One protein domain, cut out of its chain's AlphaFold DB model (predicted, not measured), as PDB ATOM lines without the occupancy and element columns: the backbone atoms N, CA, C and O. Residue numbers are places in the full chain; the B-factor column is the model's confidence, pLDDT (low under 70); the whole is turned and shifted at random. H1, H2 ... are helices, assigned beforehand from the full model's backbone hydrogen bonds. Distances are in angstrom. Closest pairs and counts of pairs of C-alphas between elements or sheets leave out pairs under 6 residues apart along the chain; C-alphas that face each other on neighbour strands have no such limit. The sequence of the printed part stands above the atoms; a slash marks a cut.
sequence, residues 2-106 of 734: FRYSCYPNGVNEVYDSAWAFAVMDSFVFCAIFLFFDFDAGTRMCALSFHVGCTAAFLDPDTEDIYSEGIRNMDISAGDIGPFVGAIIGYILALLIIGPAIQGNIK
ATOM      1  N   PHE A   2     116.670  49.549  79.678       81.56
ATOM      2  CA  PHE A   2     117.940  48.840  79.358       81.56
ATOM      3  C   PHE A   2     118.233  47.676  80.320       81.56
ATOM      4  O   PHE A   2     118.444  46.551  79.879       81.56
ATOM      5  N   ARG A   3     118.108  47.914  81.631       86.19
ATOM      6  CA  ARG A   3     118.246  46.876  82.665       86.19
ATOM      7  C   ARG A   3     117.283  45.708  82.511       86.19
ATOM      8  O   ARG A   3     117.740  44.579  82.405       86.19
ATOM      9  N   TYR A   4     115.987  45.987  82.400       82.38
ATOM     10  CA  TYR A   4     114.961  44.961  82.191       82.38
ATOM     11  C   TYR A   4     115.094  44.227  80.845       82.38
ATOM     12  O   TYR A   4     114.602  43.120  80.696       82.38
ATOM     13  N   SER A   5     115.811  44.787  79.863       84.06
ATOM     14  CA  SER A   5     116.138  44.059  78.625       84.06
ATOM     15  C   SER A   5     117.216  42.995  78.849       84.06
ATOM     16  O   SER A   5     117.191  41.949  78.208       84.06
ATOM     17  N   CYS A   6     118.183  43.271  79.729       86.25
ATOM     18  CA  CYS A   6     119.257  42.338  80.072       86.25
ATOM     19  C   CYS A   6     118.826  41.327  81.141       86.25
ATOM     20  O   CYS A   6     119.214  40.164  81.075       86.25
ATOM     21  N   TYR A   7     118.019  41.774  82.102       88.94
ATOM     22  CA  TYR A   7     117.538  41.005  83.245       88.94
ATOM     23  C   TYR A   7     116.039  41.285  83.448       88.94
ATOM     24  O   TYR A   7     115.682  42.164  84.234       88.94
ATOM     25  N   PRO A   8     115.150  40.573  82.730       84.31
ATOM     26  CA  PRO A   8     113.705  40.828  82.752       84.31
ATOM     27  C   PRO A   8     113.068  40.726  84.138       84.31
ATOM     28  O   PRO A   8     112.167  41.492  84.454       84.31
ATOM     29  N   ASN A   9     113.594  39.840  84.985       85.44
ATOM     30  CA  ASN A   9     113.048  39.574  86.315       85.44
ATOM     31  C   ASN A   9     113.615  40.489  87.414       85.44
ATOM     32  O   ASN A   9     113.350  40.251  88.584       85.44
ATOM     33  N   GLY A  10     114.440  41.488  87.075       87.31
ATOM     34  CA  GLY A  10     115.137  42.275  88.095       87.31
ATOM     35  C   GLY A  10     116.203  41.471  88.850       87.31
ATOM     36  O   GLY A  10     116.763  40.503  88.322       87.31
ATOM     37  N   VAL A  11     116.512  41.910  90.071       89.62
ATOM     38  CA  VAL A  11     117.421  41.219  90.999       89.62
ATOM     39  C   VAL A  11     116.651  40.144  91.763       89.62
ATOM     40  O   VAL A  11     115.699  40.462  92.465       89.62
ATOM     41  N   ASN A  12     117.082  38.882  91.665       85.44
ATOM     42  CA  ASN A  12     116.449  37.787  92.419       85.44
ATOM     43  C   ASN A  12     117.156  37.540  93.758       85.44
ATOM     44  O   ASN A  12     116.519  37.201  94.750       85.44
ATOM     45  N   GLU A  13     118.481  37.710  93.787       83.06
ATOM     46  CA  GLU A  13     119.295  37.582  94.994       83.06
ATOM     47  C   GLU A  13     120.245  38.774  95.118       83.06
ATOM     48  O   GLU A  13     120.865  39.219  94.149       83.06
ATOM     49  N   VAL A  14     120.392  39.298  96.338       75.44
ATOM     50  CA  VAL A  14     121.332  40.394  96.603       75.44
ATOM     51  C   VAL A  14     122.750  39.931  96.245       75.44
ATOM     52  O   VAL A  14     123.193  38.883  96.711       75.44
ATOM     53  N   TYR A  15     123.464  40.741  95.454       81.88
ATOM     54  CA  TYR A  15     124.815  40.477  94.924       81.88
ATOM     55  C   TYR A  15     124.916  39.509  93.734       81.88
ATOM     56  O   TYR A  15     126.019  39.062  93.408       81.88
ATOM     57  N   ASP A  16     123.815  39.230  93.036       90.00
ATOM     58  CA  ASP A  16     123.873  38.559  91.737       90.00
ATOM     59  C   ASP A  16     124.437  39.472  90.615       90.00
ATOM     60  O   ASP A  16     124.792  40.644  90.807       90.00
ATOM     61  N   SER A  17     124.563  38.927  89.401       91.19
ATOM     62  CA  SER A  17     125.059  39.693  88.251       91.19
ATOM     63  C   SER A  17     124.101  40.807  87.813       91.19
ATOM     64  O   SER A  17     124.560  41.795  87.234       91.19
ATOM     65  N   ALA A  18     122.799  40.677  88.091       90.81
ATOM     66  CA  ALA A  18     121.798  41.701  87.807       90.81
ATOM     67  C   ALA A  18     121.976  42.902  88.745       90.81
ATOM     68  O   ALA A  18     121.962  44.047  88.288       90.81
ATOM     69  N   TRP A  19     122.253  42.651  90.026       94.06
ATOM     70  CA  TRP A  19     122.555  43.671  91.025       94.06
ATOM     71  C   TRP A  19     123.805  44.462  90.640       94.06
ATOM     72  O   TRP A  19     123.764  45.691  90.554       94.06
ATOM     73  N   ALA A  20     124.907  43.769  90.331       92.75
ATOM     74  CA  ALA A  20     126.161  44.420  89.949       92.75
ATOM     75  C   ALA A  20     126.000  45.259  88.671       92.75
ATOM     76  O   ALA A  20     126.520  46.375  88.580       92.75
ATOM     77  N   PHE A  21     125.241  44.740  87.703       93.94
ATOM     78  CA  PHE A  21     124.911  45.455  86.477       93.94
ATOM     79  C   PHE A  21     124.093  46.719  86.751       93.94
ATOM     80  O   PHE A  21     124.422  47.780  86.224       93.94
ATOM     81  N   ALA A  22     123.070  46.637  87.603       92.19
ATOM     82  CA  ALA A  22     122.236  47.783  87.940       92.19
ATOM     83  C   ALA A  22     123.005  48.875  88.685       92.19
ATOM     84  O   ALA A  22     122.877  50.046  88.340       92.19
ATOM     85  N   VAL A  23     123.855  48.505  89.646       93.31
ATOM     86  CA  VAL A  23     124.711  49.467  90.357       93.31
ATOM     87  C   VAL A  23     125.670  50.165  89.390       93.31
ATOM     88  O   VAL A  23     125.829  51.384  89.459       93.31
ATOM     89  N   MET A  24     126.284  49.419  88.465       94.69
ATOM     90  CA  MET A  24     127.199  49.983  87.471       94.69
ATOM     91  C   MET A  24     126.480  50.913  86.485       94.69
ATOM     92  O   MET A  24     126.947  52.031  86.268       94.69
ATOM     93  N   ASP A  25     125.344  50.485  85.924       93.88
ATOM     94  CA  ASP A  25     124.501  51.304  85.042       93.88
ATOM     95  C   ASP A  25     124.110  52.612  85.729       93.88
ATOM     96  O   ASP A  25     124.300  53.696  85.175       93.88
ATOM     97  N   SER A  26     123.648  52.523  86.976       93.06
ATOM     98  CA  SER A  26     123.237  53.698  87.729       93.06
ATOM     99  C   SER A  26     124.373  54.626  88.080       93.06
ATOM    100  O   SER A  26     124.214  55.843  87.974       93.06
ATOM    101  N   PHE A  27     125.535  54.086  88.438       94.94
ATOM    102  CA  PHE A  27     126.716  54.899  88.669       94.94
ATOM    103  C   PHE A  27     127.112  55.676  87.409       94.94
ATOM    104  O   PHE A  27     127.283  56.893  87.471       94.94
ATOM    105  N   VAL A  28     127.209  54.993  86.263       93.88
ATOM    106  CA  VAL A  28     127.614  55.605  84.988       93.88
ATOM    107  C   VAL A  28     126.595  56.645  84.532       93.88
ATOM    108  O   VAL A  28     126.976  57.766  84.202       93.88
ATOM    109  N   PHE A  29     125.305  56.313  84.554       94.12
ATOM    110  CA  PHE A  29     124.244  57.234  84.157       94.12
ATOM    111  C   PHE A  29     124.240  58.490  85.031       94.12
ATOM    112  O   PHE A  29     124.255  59.609  84.519       94.12
ATOM    113  N   CYS A  30     124.267  58.322  86.354       93.81
ATOM    114  CA  CYS A  30     124.232  59.461  87.264       93.81
ATOM    115  C   CYS A  30     125.514  60.292  87.164       93.81
ATOM    116  O   CYS A  30     125.433  61.515  87.203       93.81
ATOM    117  N   ALA A  31     126.679  59.669  86.959       91.75
ATOM    118  CA  ALA A  31     127.911  60.401  86.685       91.75
ATOM    119  C   ALA A  31     127.785  61.244  85.405       91.75
ATOM    120  O   ALA A  31     128.106  62.426  85.423       91.75
ATOM    121  N   ILE A  32     127.233  60.706  84.316       91.31
ATOM    122  CA  ILE A  32     127.024  61.494  83.094       91.31
ATOM    123  C   ILE A  32     126.141  62.722  83.385       91.31
ATOM    124  O   ILE A  32     126.527  63.852  83.102       91.31
ATOM    125  N   PHE A  33     124.985  62.545  84.019       91.56
ATOM    126  CA  PHE A  33     124.080  63.673  84.273       91.56
ATOM    127  C   PHE A  33     124.582  64.662  85.333       91.56
ATOM    128  O   PHE A  33     124.153  65.813  85.331       91.56
ATOM    129  N   LEU A  34     125.475  64.250  86.234       90.25
ATOM    130  CA  LEU A  34     126.045  65.131  87.254       90.25
ATOM    131  C   LEU A  34     127.304  65.867  86.787       90.25
ATOM    132  O   LEU A  34     127.514  66.998  87.222       90.25
ATOM    133  N   PHE A  35     128.132  65.245  85.939       88.75
ATOM    134  CA  PHE A  35     129.423  65.801  85.523       88.75
ATOM    135  C   PHE A  35     129.371  66.603  84.213       88.75
ATOM    136  O   PHE A  35     130.216  67.471  83.993       88.75
ATOM    137  N   PHE A  36     128.395  66.345  83.344       88.12
ATOM    138  CA  PHE A  36     128.206  67.121  82.116       88.12
ATOM    139  C   PHE A  36     127.240  68.293  82.325       88.12
ATOM    140  O   PHE A  36     126.381  68.269  83.212       88.12
ATOM    141  N   ASP A  37     127.382  69.328  81.499       82.94
ATOM    142  CA  ASP A  37     126.645  70.589  81.612       82.94
ATOM    143  C   ASP A  37     125.214  70.508  81.046       82.94
ATOM    144  O   ASP A  37     124.821  71.193  80.103       82.94
ATOM    145  N   PHE A  38     124.414  69.611  81.619       83.31
ATOM    146  CA  PHE A  38     122.988  69.532  81.332       83.31
ATOM    147  C   PHE A  38     122.216  70.636  82.069       83.31
ATOM    148  O   PHE A  38     122.504  70.964  83.226       83.31
ATOM    149  N   ASP A  39     121.144  71.140  81.448       77.12
ATOM    150  CA  ASP A  39     120.200  72.031  82.127       77.12
ATOM    151  C   ASP A  39     119.679  71.403  83.438       77.12
ATOM    152  O   ASP A  39     119.519  70.182  83.552       77.12
ATOM    153  N   ALA A  40     119.425  72.236  84.454       78.56
ATOM    154  CA  ALA A  40     118.959  71.766  85.758       78.56
ATOM    155  C   ALA A  40     117.667  70.951  85.665       78.56
ATOM    156  O   ALA A  40     117.583  69.903  86.299       78.56
ATOM    157  N   GLY A  41     116.691  71.379  84.860       78.62
ATOM    158  CA  GLY A  41     115.432  70.651  84.709       78.62
ATOM    159  C   GLY A  41     115.655  69.251  84.141       78.62
ATOM    160  O   GLY A  41     115.125  68.271  84.665       78.62
ATOM    161  N   THR A  42     116.518  69.141  83.129       82.81
ATOM    162  CA  THR A  42     116.902  67.858  82.527       82.81
ATOM    163  C   THR A  42     117.568  66.936  83.546       82.81
ATOM    164  O   THR A  42     117.182  65.771  83.652       82.81
ATOM    165  N   ARG A  43     118.518  67.446  84.341       86.75
ATOM    166  CA  ARG A  43     119.184  66.664  85.400       86.75
ATOM    167  C   ARG A  43     118.210  66.202  86.472       86.75
ATOM    168  O   ARG A  43     118.209  65.020  86.806       86.75
ATOM    169  N   MET A  44     117.365  67.106  86.970       86.31
ATOM    170  CA  MET A  44     116.351  66.806  87.985       86.31
ATOM    171  C   MET A  44     115.442  65.662  87.527       86.31
ATOM    172  O   MET A  44     115.283  64.676  88.247       86.31
ATOM    173  N   CYS A  45     114.883  65.766  86.318       84.69
ATOM    174  CA  CYS A  45     113.981  64.757  85.766       84.69
ATOM    175  C   CYS A  45     114.696  63.426  85.505       84.69
ATOM    176  O   CYS A  45     114.207  62.380  85.932       84.69
ATOM    177  N   ALA A  46     115.857  63.459  84.843       89.44
ATOM    178  CA  ALA A  46     116.603  62.256  84.485       89.44
ATOM    179  C   ALA A  46     117.064  61.479  85.723       89.44
ATOM    180  O   ALA A  46     116.805  60.281  85.819       89.44
ATOM    181  N   LEU A  47     117.693  62.149  86.694       93.19
ATOM    182  CA  LEU A  47     118.197  61.509  87.912       93.19
ATOM    183  C   LEU A  47     117.058  60.986  88.795       93.19
ATOM    184  O   LEU A  47     117.140  59.863  89.291       93.19
ATOM    185  N   SER A  48     115.988  61.770  88.964       90.31
ATOM    186  CA  SER A  48     114.843  61.393  89.804       90.31
ATOM    187  C   SER A  48     114.104  60.169  89.266       90.31
ATOM    188  O   SER A  48     113.791  59.252  90.029       90.31
ATOM    189  N   PHE A  49     113.872  60.123  87.952       88.56
ATOM    190  CA  PHE A  49     113.226  58.982  87.308       88.56
ATOM    191  C   PHE A  49     114.138  57.754  87.298       88.56
ATOM    192  O   PHE A  49     113.720  56.655  87.662       88.56
ATOM    193  N   HIS A  50     115.413  57.948  86.950       92.19
ATOM    194  CA  HIS A  50     116.384  56.867  86.883       92.19
ATOM    195  C   HIS A  50     116.559  56.164  88.232       92.19
ATOM    196  O   HIS A  50     116.564  54.934  88.277       92.19
ATOM    197  N   VAL A  51     116.674  56.906  89.339       94.12
ATOM    198  CA  VAL A  51     116.810  56.283  90.665       94.12
ATOM    199  C   VAL A  51     115.533  55.570  91.102       94.12
ATOM    200  O   VAL A  51     115.639  54.505  91.701       94.12
ATOM    201  N   GLY A  52     114.355  56.068  90.709       90.88
ATOM    202  CA  GLY A  52     113.075  55.367  90.864       90.88
ATOM    203  C   GLY A  52     113.105  53.974  90.238       90.88
ATOM    204  O   GLY A  52     112.953  52.975  90.936       90.88
ATOM    205  N   CYS A  53     113.419  53.899  88.942       90.62
ATOM    206  CA  CYS A  53     113.545  52.623  88.232       90.62
ATOM    207  C   CYS A  53     114.688  51.744  88.761       90.62
ATOM    208  O   CYS A  53     114.683  50.536  88.569       90.62
ATOM    209  N   THR A  54     115.721  52.336  89.363       93.56
ATOM    210  CA  THR A  54     116.843  51.591  89.961       93.56
ATOM    211  C   THR A  54     116.459  50.945  91.261       93.56
ATOM    212  O   THR A  54     116.752  49.772  91.446       93.56
ATOM    213  N   ALA A  55     115.791  51.683  92.135       94.00
ATOM    214  CA  ALA A  55     115.368  51.154  93.413       94.00
ATOM    215  C   ALA A  55     114.390  49.988  93.218       94.00
ATOM    216  O   ALA A  55     114.622  48.928  93.780       94.00
ATOM    217  N   ALA A  56     113.415  50.142  92.319       91.69
ATOM    218  CA  ALA A  56     112.469  49.083  91.971       91.69
ATOM    219  C   ALA A  56     113.123  47.870  91.282       91.69
ATOM    220  O   ALA A  56     112.737  46.737  91.524       91.69
ATOM    221  N   PHE A  57     114.151  48.079  90.449       92.31
ATOM    222  CA  PHE A  57     114.898  46.965  89.848       92.31
ATOM    223  C   PHE A  57     115.725  46.184  90.880       92.31
ATOM    224  O   PHE A  57     115.930  44.981  90.729       92.31
ATOM    225  N   LEU A  58     116.260  46.884  91.885       93.88
ATOM    226  CA  LEU A  58     117.084  46.301  92.942       93.88
ATOM    227  C   LEU A  58     116.261  45.637  94.051       93.88
ATOM    228  O   LEU A  58     116.838  44.867  94.815       93.88
ATOM    229  N   ASP A  59     114.977  45.972  94.163       93.69
ATOM    230  CA  ASP A  59     114.068  45.424  95.160       93.69
ATOM    231  C   ASP A  59     113.548  44.048  94.707       93.69
ATOM    232  O   ASP A  59     112.778  43.978  93.745       93.69
ATOM    233  N   PRO A  60     113.941  42.950  95.377       90.50
ATOM    234  CA  PRO A  60     113.490  41.611  95.007       90.50
ATOM    235  C   PRO A  60     111.994  41.392  95.279       90.50
ATOM    236  O   PRO A  60     111.411  40.459  94.729       90.50
ATOM    237  N   ASP A  61     111.379  42.236  96.113       90.38
ATOM    238  CA  ASP A  61     109.974  42.122  96.516       90.38
ATOM    239  C   ASP A  61     109.046  43.030  95.686       90.38
ATOM    240  O   ASP A  61     107.845  43.109  95.954       90.38
ATOM    241  N   THR A  62     109.576  43.746  94.690       84.69
ATOM    242  CA  THR A  62     108.779  44.669  93.880       84.69
ATOM    243  C   THR A  62     107.805  43.912  92.970       84.69
ATOM    244  O   THR A  62     108.195  43.114  92.120       84.69
ATOM    245  N   GLU A  63     106.513  44.221  93.108       81.44
ATOM    246  CA  GLU A  63     105.436  43.711  92.243       81.44
ATOM    247  C   GLU A  63     105.189  44.595  91.003       81.44
ATOM    248  O   GLU A  63     104.289  44.321  90.205       81.44
ATOM    249  N   ASP A  64     105.957  45.677  90.835       79.50
ATOM    250  CA  ASP A  64     105.765  46.626  89.742       79.50
ATOM    251  C   ASP A  64     106.063  45.981  88.381       79.50
ATOM    252  O   ASP A  64     107.100  45.357  88.150       79.50
ATOM    253  N   ILE A  65     105.149  46.197  87.436       77.19
ATOM    254  CA  ILE A  65     105.275  45.697  86.070       77.19
ATOM    255  C   ILE A  65     106.177  46.650  85.281       77.19
ATOM    256  O   ILE A  65     105.862  47.832  85.116       77.19
ATOM    257  N   TYR A  66     107.282  46.129  84.754       81.50
ATOM    258  CA  TYR A  66     108.198  46.845  83.867       81.50
ATOM    259  C   TYR A  66     108.214  46.224  82.475       81.50
ATOM    260  O   TYR A  66     108.016  45.023  82.310       81.50
ATOM    261  N   SER A  67     108.472  47.039  81.450       81.00
ATOM    262  CA  SER A  67     108.533  46.528  80.078       81.00
ATOM    263  C   SER A  67     109.788  45.684  79.827       81.00
ATOM    264  O   SER A  67     110.914  46.136  80.066       81.00
ATOM    265  N   GLU A  68     109.605  44.493  79.246       79.56
ATOM    266  CA  GLU A  68     110.669  43.552  78.852       79.56
ATOM    267  C   GLU A  68     111.381  43.999  77.558       79.56
ATOM    268  O   GLU A  68     111.365  43.353  76.506       79.56
ATOM    269  N   GLY A  69     112.005  45.172  77.623       75.38
ATOM    270  CA  GLY A  69     112.763  45.763  76.527       75.38
ATOM    271  C   GLY A  69     111.927  46.408  75.420       75.38
ATOM    272  O   GLY A  69     110.707  46.505  75.474       75.38
ATOM    273  N   ILE A  70     112.623  46.902  74.388       76.81
ATOM    274  CA  ILE A  70     112.042  47.775  73.344       76.81
ATOM    275  C   ILE A  70     110.978  47.051  72.496       76.81
ATOM    276  O   ILE A  70     110.123  47.695  71.892       76.81
ATOM    277  N   ARG A  71     111.018  45.714  72.428       79.00
ATOM    278  CA  ARG A  71     110.078  44.925  71.614       79.00
ATOM    279  C   ARG A  71     108.740  44.658  72.311       79.00
ATOM    280  O   ARG A  71     107.739  44.561  71.613       79.00
ATOM    281  N   ASN A  72     108.726  44.595  73.643       82.75
ATOM    282  CA  ASN A  72     107.548  44.284  74.458       82.75
ATOM    283  C   ASN A  72     107.240  45.460  75.397       82.75
ATOM    284  O   ASN A  72     107.300  45.340  76.617       82.75
ATOM    285  N   MET A  73     106.968  46.625  74.807       82.31
ATOM    286  CA  MET A  73     106.601  47.825  75.557       82.31
ATOM    287  C   MET A  73     105.146  47.736  76.020       82.31
ATOM    288  O   MET A  73     104.230  47.831  75.202       82.31
ATOM    289  N   ASP A  74     104.938  47.586  77.325       84.19
ATOM    290  CA  ASP A  74     103.624  47.704  77.947       84.19
ATOM    291  C   ASP A  74     103.404  49.160  78.373       84.19
ATOM    292  O   ASP A  74     104.153  49.719  79.169       84.19
ATOM    293  N   ILE A  75     102.369  49.799  77.830       82.50
ATOM    294  CA  ILE A  75     102.027  51.198  78.131       82.50
ATOM    295  C   ILE A  75     101.616  51.363  79.601       82.50
ATOM    296  O   ILE A  75     101.747  52.453  80.155       82.50
ATOM    297  N   SER A  76     101.131  50.293  80.237       81.31
ATOM    298  CA  SER A  76     100.779  50.282  81.656       81.31
ATOM    299  C   SER A  76     101.975  50.055  82.581       81.31
ATOM    300  O   SER A  76     101.846  50.270  83.785       81.31
ATOM    301  N   ALA A  77     103.142  49.692  82.033       82.56
ATOM    302  CA  ALA A  77     104.347  49.489  82.821       82.56
ATOM    303  C   ALA A  77     104.785  50.774  83.533       82.56
ATOM    304  O   ALA A  77     104.687  51.879  82.984       82.56
ATOM    305  N   GLY A  78     105.353  50.620  84.728       76.88
ATOM    306  CA  GLY A  78     105.806  51.725  85.573       76.88
ATOM    307  C   GLY A  78     106.874  52.613  84.926       76.88
ATOM    308  O   GLY A  78     107.001  53.778  85.304       76.88
ATOM    309  N   ASP A  79     107.617  52.118  83.925       77.69
ATOM    310  CA  ASP A  79     108.602  52.909  83.180       77.69
ATOM    311  C   ASP A  79     108.046  53.627  81.936       77.69
ATOM    312  O   ASP A  79     108.578  54.670  81.550       77.69
ATOM    313  N   ILE A  80     106.970  53.128  81.321       81.56
ATOM    314  CA  ILE A  80     106.396  53.707  80.091       81.56
ATOM    315  C   ILE A  80     105.181  54.580  80.385       81.56
ATOM    316  O   ILE A  80     105.049  55.661  79.803       81.56
ATOM    317  N   GLY A  81     104.319  54.156  81.305       81.56
ATOM    318  CA  GLY A  81     103.080  54.851  81.648       81.56
ATOM    319  C   GLY A  81     103.293  56.324  82.009       81.56
ATOM    320  O   GLY A  81     102.671  57.185  81.381       81.56
ATOM    321  N   PRO A  82     104.210  56.665  82.938       78.56
ATOM    322  CA  PRO A  82     104.501  58.058  83.279       78.56
ATOM    323  C   PRO A  82     105.045  58.876  82.103       78.56
ATOM    324  O   PRO A  82     104.704  60.049  81.967       78.56
ATOM    325  N   PHE A  83     105.860  58.272  81.233       78.50
ATOM    326  CA  PHE A  83     106.409  58.940  80.052       78.50
ATOM    327  C   PHE A  83     105.315  59.267  79.029       78.50
ATOM    328  O   PHE A  83     105.205  60.405  78.573       78.50
ATOM    329  N   VAL A  84     104.455  58.294  78.717       83.19
ATOM    330  CA  VAL A  84     103.299  58.490  77.831       83.19
ATOM    331  C   VAL A  84     102.329  59.504  78.437       83.19
ATOM    332  O   VAL A  84     101.880  60.415  77.743       83.19
ATOM    333  N   GLY A  85     102.059  59.403  79.740       80.38
ATOM    334  CA  GLY A  85     101.239  60.360  80.479       80.38
ATOM    335  C   GLY A  85     101.797  61.781  80.417       80.38
ATOM    336  O   GLY A  85     101.040  62.721  80.177       80.38
ATOM    337  N   ALA A  86     103.116  61.949  80.546       79.00
ATOM    338  CA  ALA A  86     103.774  63.242  80.396       79.00
ATOM    339  C   ALA A  86     103.626  63.791  78.970       79.00
ATOM    340  O   ALA A  86     103.244  64.948  78.814       79.00
ATOM    341  N   ILE A  87     103.846  62.974  77.933       81.25
ATOM    342  CA  ILE A  87     103.645  63.380  76.528       81.25
ATOM    343  C   ILE A  87     102.210  63.856  76.302       81.25
ATOM    344  O   ILE A  87     102.003  64.941  75.758       81.25
ATOM    345  N   ILE A  88     101.220  63.078  76.743       84.31
ATOM    346  CA  ILE A  88      99.804  63.447  76.626       84.31
ATOM    347  C   ILE A  88      99.538  64.749  77.385       84.31
ATOM    348  O   ILE A  88      98.904  65.651  76.841       84.31
ATOM    349  N   GLY A  89     100.058  64.877  78.606       77.31
ATOM    350  CA  GLY A  89      99.950  66.087  79.418       77.31
ATOM    351  C   GLY A  89     100.528  67.318  78.721       77.31
ATOM    352  O   GLY A  89      99.873  68.358  78.688       77.31
ATOM    353  N   TYR A  90     101.704  67.203  78.100       77.44
ATOM    354  CA  TYR A  90     102.310  68.284  77.319       77.44
ATOM    355  C   TYR A  90     101.482  68.636  76.083       77.44
ATOM    356  O   TYR A  90     101.250  69.815  75.829       77.44
ATOM    357  N   ILE A  91     100.986  67.641  75.343       79.31
ATOM    358  CA  ILE A  91     100.116  67.872  74.181       79.31
ATOM    359  C   ILE A  91      98.836  68.596  74.612       79.31
ATOM    360  O   ILE A  91      98.468  69.596  74.003       79.31
ATOM    361  N   LEU A  92      98.180  68.144  75.683       77.12
ATOM    362  CA  LEU A  92      96.976  68.785  76.215       77.12
ATOM    363  C   LEU A  92      97.256  70.201  76.722       77.12
ATOM    364  O   LEU A  92      96.470  71.103  76.452       77.12
ATOM    365  N   ALA A  93      98.382  70.421  77.403       72.12
ATOM    366  CA  ALA A  93      98.790  71.755  77.828       72.12
ATOM    367  C   ALA A  93      98.956  72.691  76.622       72.12
ATOM    368  O   ALA A  93      98.398  73.786  76.623       72.12
ATOM    369  N   LEU A  94      99.635  72.242  75.560       70.19
ATOM    370  CA  LEU A  94      99.773  73.000  74.312       70.19
ATOM    371  C   LEU A  94      98.412  73.271  73.649       70.19
ATOM    372  O   LEU A  94      98.166  74.384  73.183       70.19
ATOM    373  N   LEU A  95      97.504  72.289  73.656       69.06
ATOM    374  CA  LEU A  95      96.151  72.417  73.107       69.06
ATOM    375  C   LEU A  95      95.244  73.352  73.916       69.06
ATOM    376  O   LEU A  95      94.344  73.939  73.331       69.06
ATOM    377  N   ILE A  96      95.451  73.500  75.227       68.62
ATOM    378  CA  ILE A  96      94.707  74.444  76.081       68.62
ATOM    379  C   ILE A  96      95.288  75.857  75.950       68.62
ATOM    380  O   ILE A  96      94.544  76.836  75.879       68.62
ATOM    381  N   ILE A  97      96.617  75.967  75.890       65.31
ATOM    382  CA  ILE A  97      97.321  77.243  75.737       65.31
ATOM    383  C   ILE A  97      96.997  77.880  74.378       65.31
ATOM    384  O   ILE A  97      96.745  79.081  74.324       65.31
ATOM    385  N   GLY A  98      96.924  77.094  73.298       63.16
ATOM    386  CA  GLY A  98      96.650  77.602  71.946       63.16
ATOM    387  C   GLY A  98      95.385  78.480  71.838       63.16
ATOM    388  O   GLY A  98      95.492  79.626  71.403       63.16
ATOM    389  N   PRO A  99      94.199  78.004  72.262       56.69
ATOM    390  CA  PRO A  99      92.962  78.789  72.289       56.69
ATOM    391  C   PRO A  99      92.942  79.878  73.370       56.69
ATOM    392  O   PRO A  99      92.352  80.934  73.157       56.69
ATOM    393  N   ALA A 100      93.589  79.667  74.522       54.25
ATOM    394  CA  ALA A 100      93.640  80.667  75.593       54.25
ATOM    395  C   ALA A 100      94.482  81.902  75.213       54.25
ATOM    396  O   ALA A 100      94.136  83.020  75.592       54.25
ATOM    397  N   ILE A 101      95.521  81.727  74.387       52.56
ATOM    398  CA  ILE A 101      96.275  82.826  73.755       52.56
ATOM    399  C   ILE A 101      95.382  83.641  72.800       52.56
ATOM    400  O   ILE A 101      95.587  84.841  72.633       52.56
ATOM    401  N   GLN A 102      94.355  83.026  72.202       51.94
ATOM    402  CA  GLN A 102      93.388  83.730  71.350       51.94
ATOM    403  C   GLN A 102      92.320  84.488  72.163       51.94
ATOM    404  O   GLN A 102      91.678  85.392  71.629       51.94
ATOM    405  N   GLY A 103      92.139  84.161  73.450       45.53
ATOM    406  CA  GLY A 103      91.121  84.735  74.330       45.53
ATOM    407  C   GLY A 103      91.712  85.470  75.535       45.53
ATOM    408  O   GLY A 103      91.765  84.922  76.630       45.53
ATOM    409  N   ASN A 104      92.093  86.738  75.362       49.50
ATOM    410  CA  ASN A 104      92.409  87.717  76.422       49.50
ATOM    411  C   ASN A 104      93.584  87.431  77.387       49.50
ATOM    412  O   ASN A 104      93.967  88.347  78.120       49.50
ATOM    413  N   ILE A 105      94.202  86.246  77.398       57.72
ATOM    414  CA  ILE A 105      95.472  86.037  78.110       57.72
ATOM    415  C   ILE A 105      96.586  86.576  77.216       57.72
ATOM    416  O   ILE A 105      96.930  85.966  76.206       57.72
ATOM    417  N   LYS A 106      97.132  87.749  77.567       63.47
ATOM    418  CA  LYS A 106      98.277  88.317  76.846       63.47
ATOM    419  C   LYS A 106      99.435  87.332  76.936       63.47
ATOM    420  O   LYS A 106      99.969  87.103  78.019       63.47
TER     421      LYS A 106
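This is residues 2 to 106 of the 734 residues of the protein "Hypothetical protein" of Polarella glacialis (UniProt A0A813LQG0). Two helices, H2 and H3, lie side by side as a helical hairpin, with short H1 near its open end; a long link leads on to a lone helix, H4, whose residues 86 to 96 and 98 to 102 stick out as an arm. The printed part has 105 residues with four named helices, H1 to H4 in chain order, and no named strand: all helix. It is loose, with a radius of gyration of the C-alphas of 17.7 A, and spans 60 by 32 by 23 A.

H1, residues 2 to 6, is close to but not clearly touching H2, residues 17 to 35; their closest C-alphas, of Arg 3 and Ala 22, are 6.7 A apart. H2 touches H3, residues 40 to 58, at a shallow tilt of 9 degrees, opposite ways, with the closest C-alphas, of Phe 33 and Arg 43, 5.8 A apart. H4, residues 81 to 102, is apart from H1, H2 and H3. Every O i to N i+4 pair is within hydrogen-bond range in H1, H2 and H3, and 16 of 18 in H4.

H1 begins at C-alpha 2 (117.940, 48.840, 79.358). H2 measures 26.6 A, H3 26.5 A and H4 32.2 A, ending at C-alpha 102 (93.388, 83.730, 71.350).

The printed part has no cut. The link from H3 to H4, 22 residues, is long. Residues 95 to 106 have pLDDT under 70.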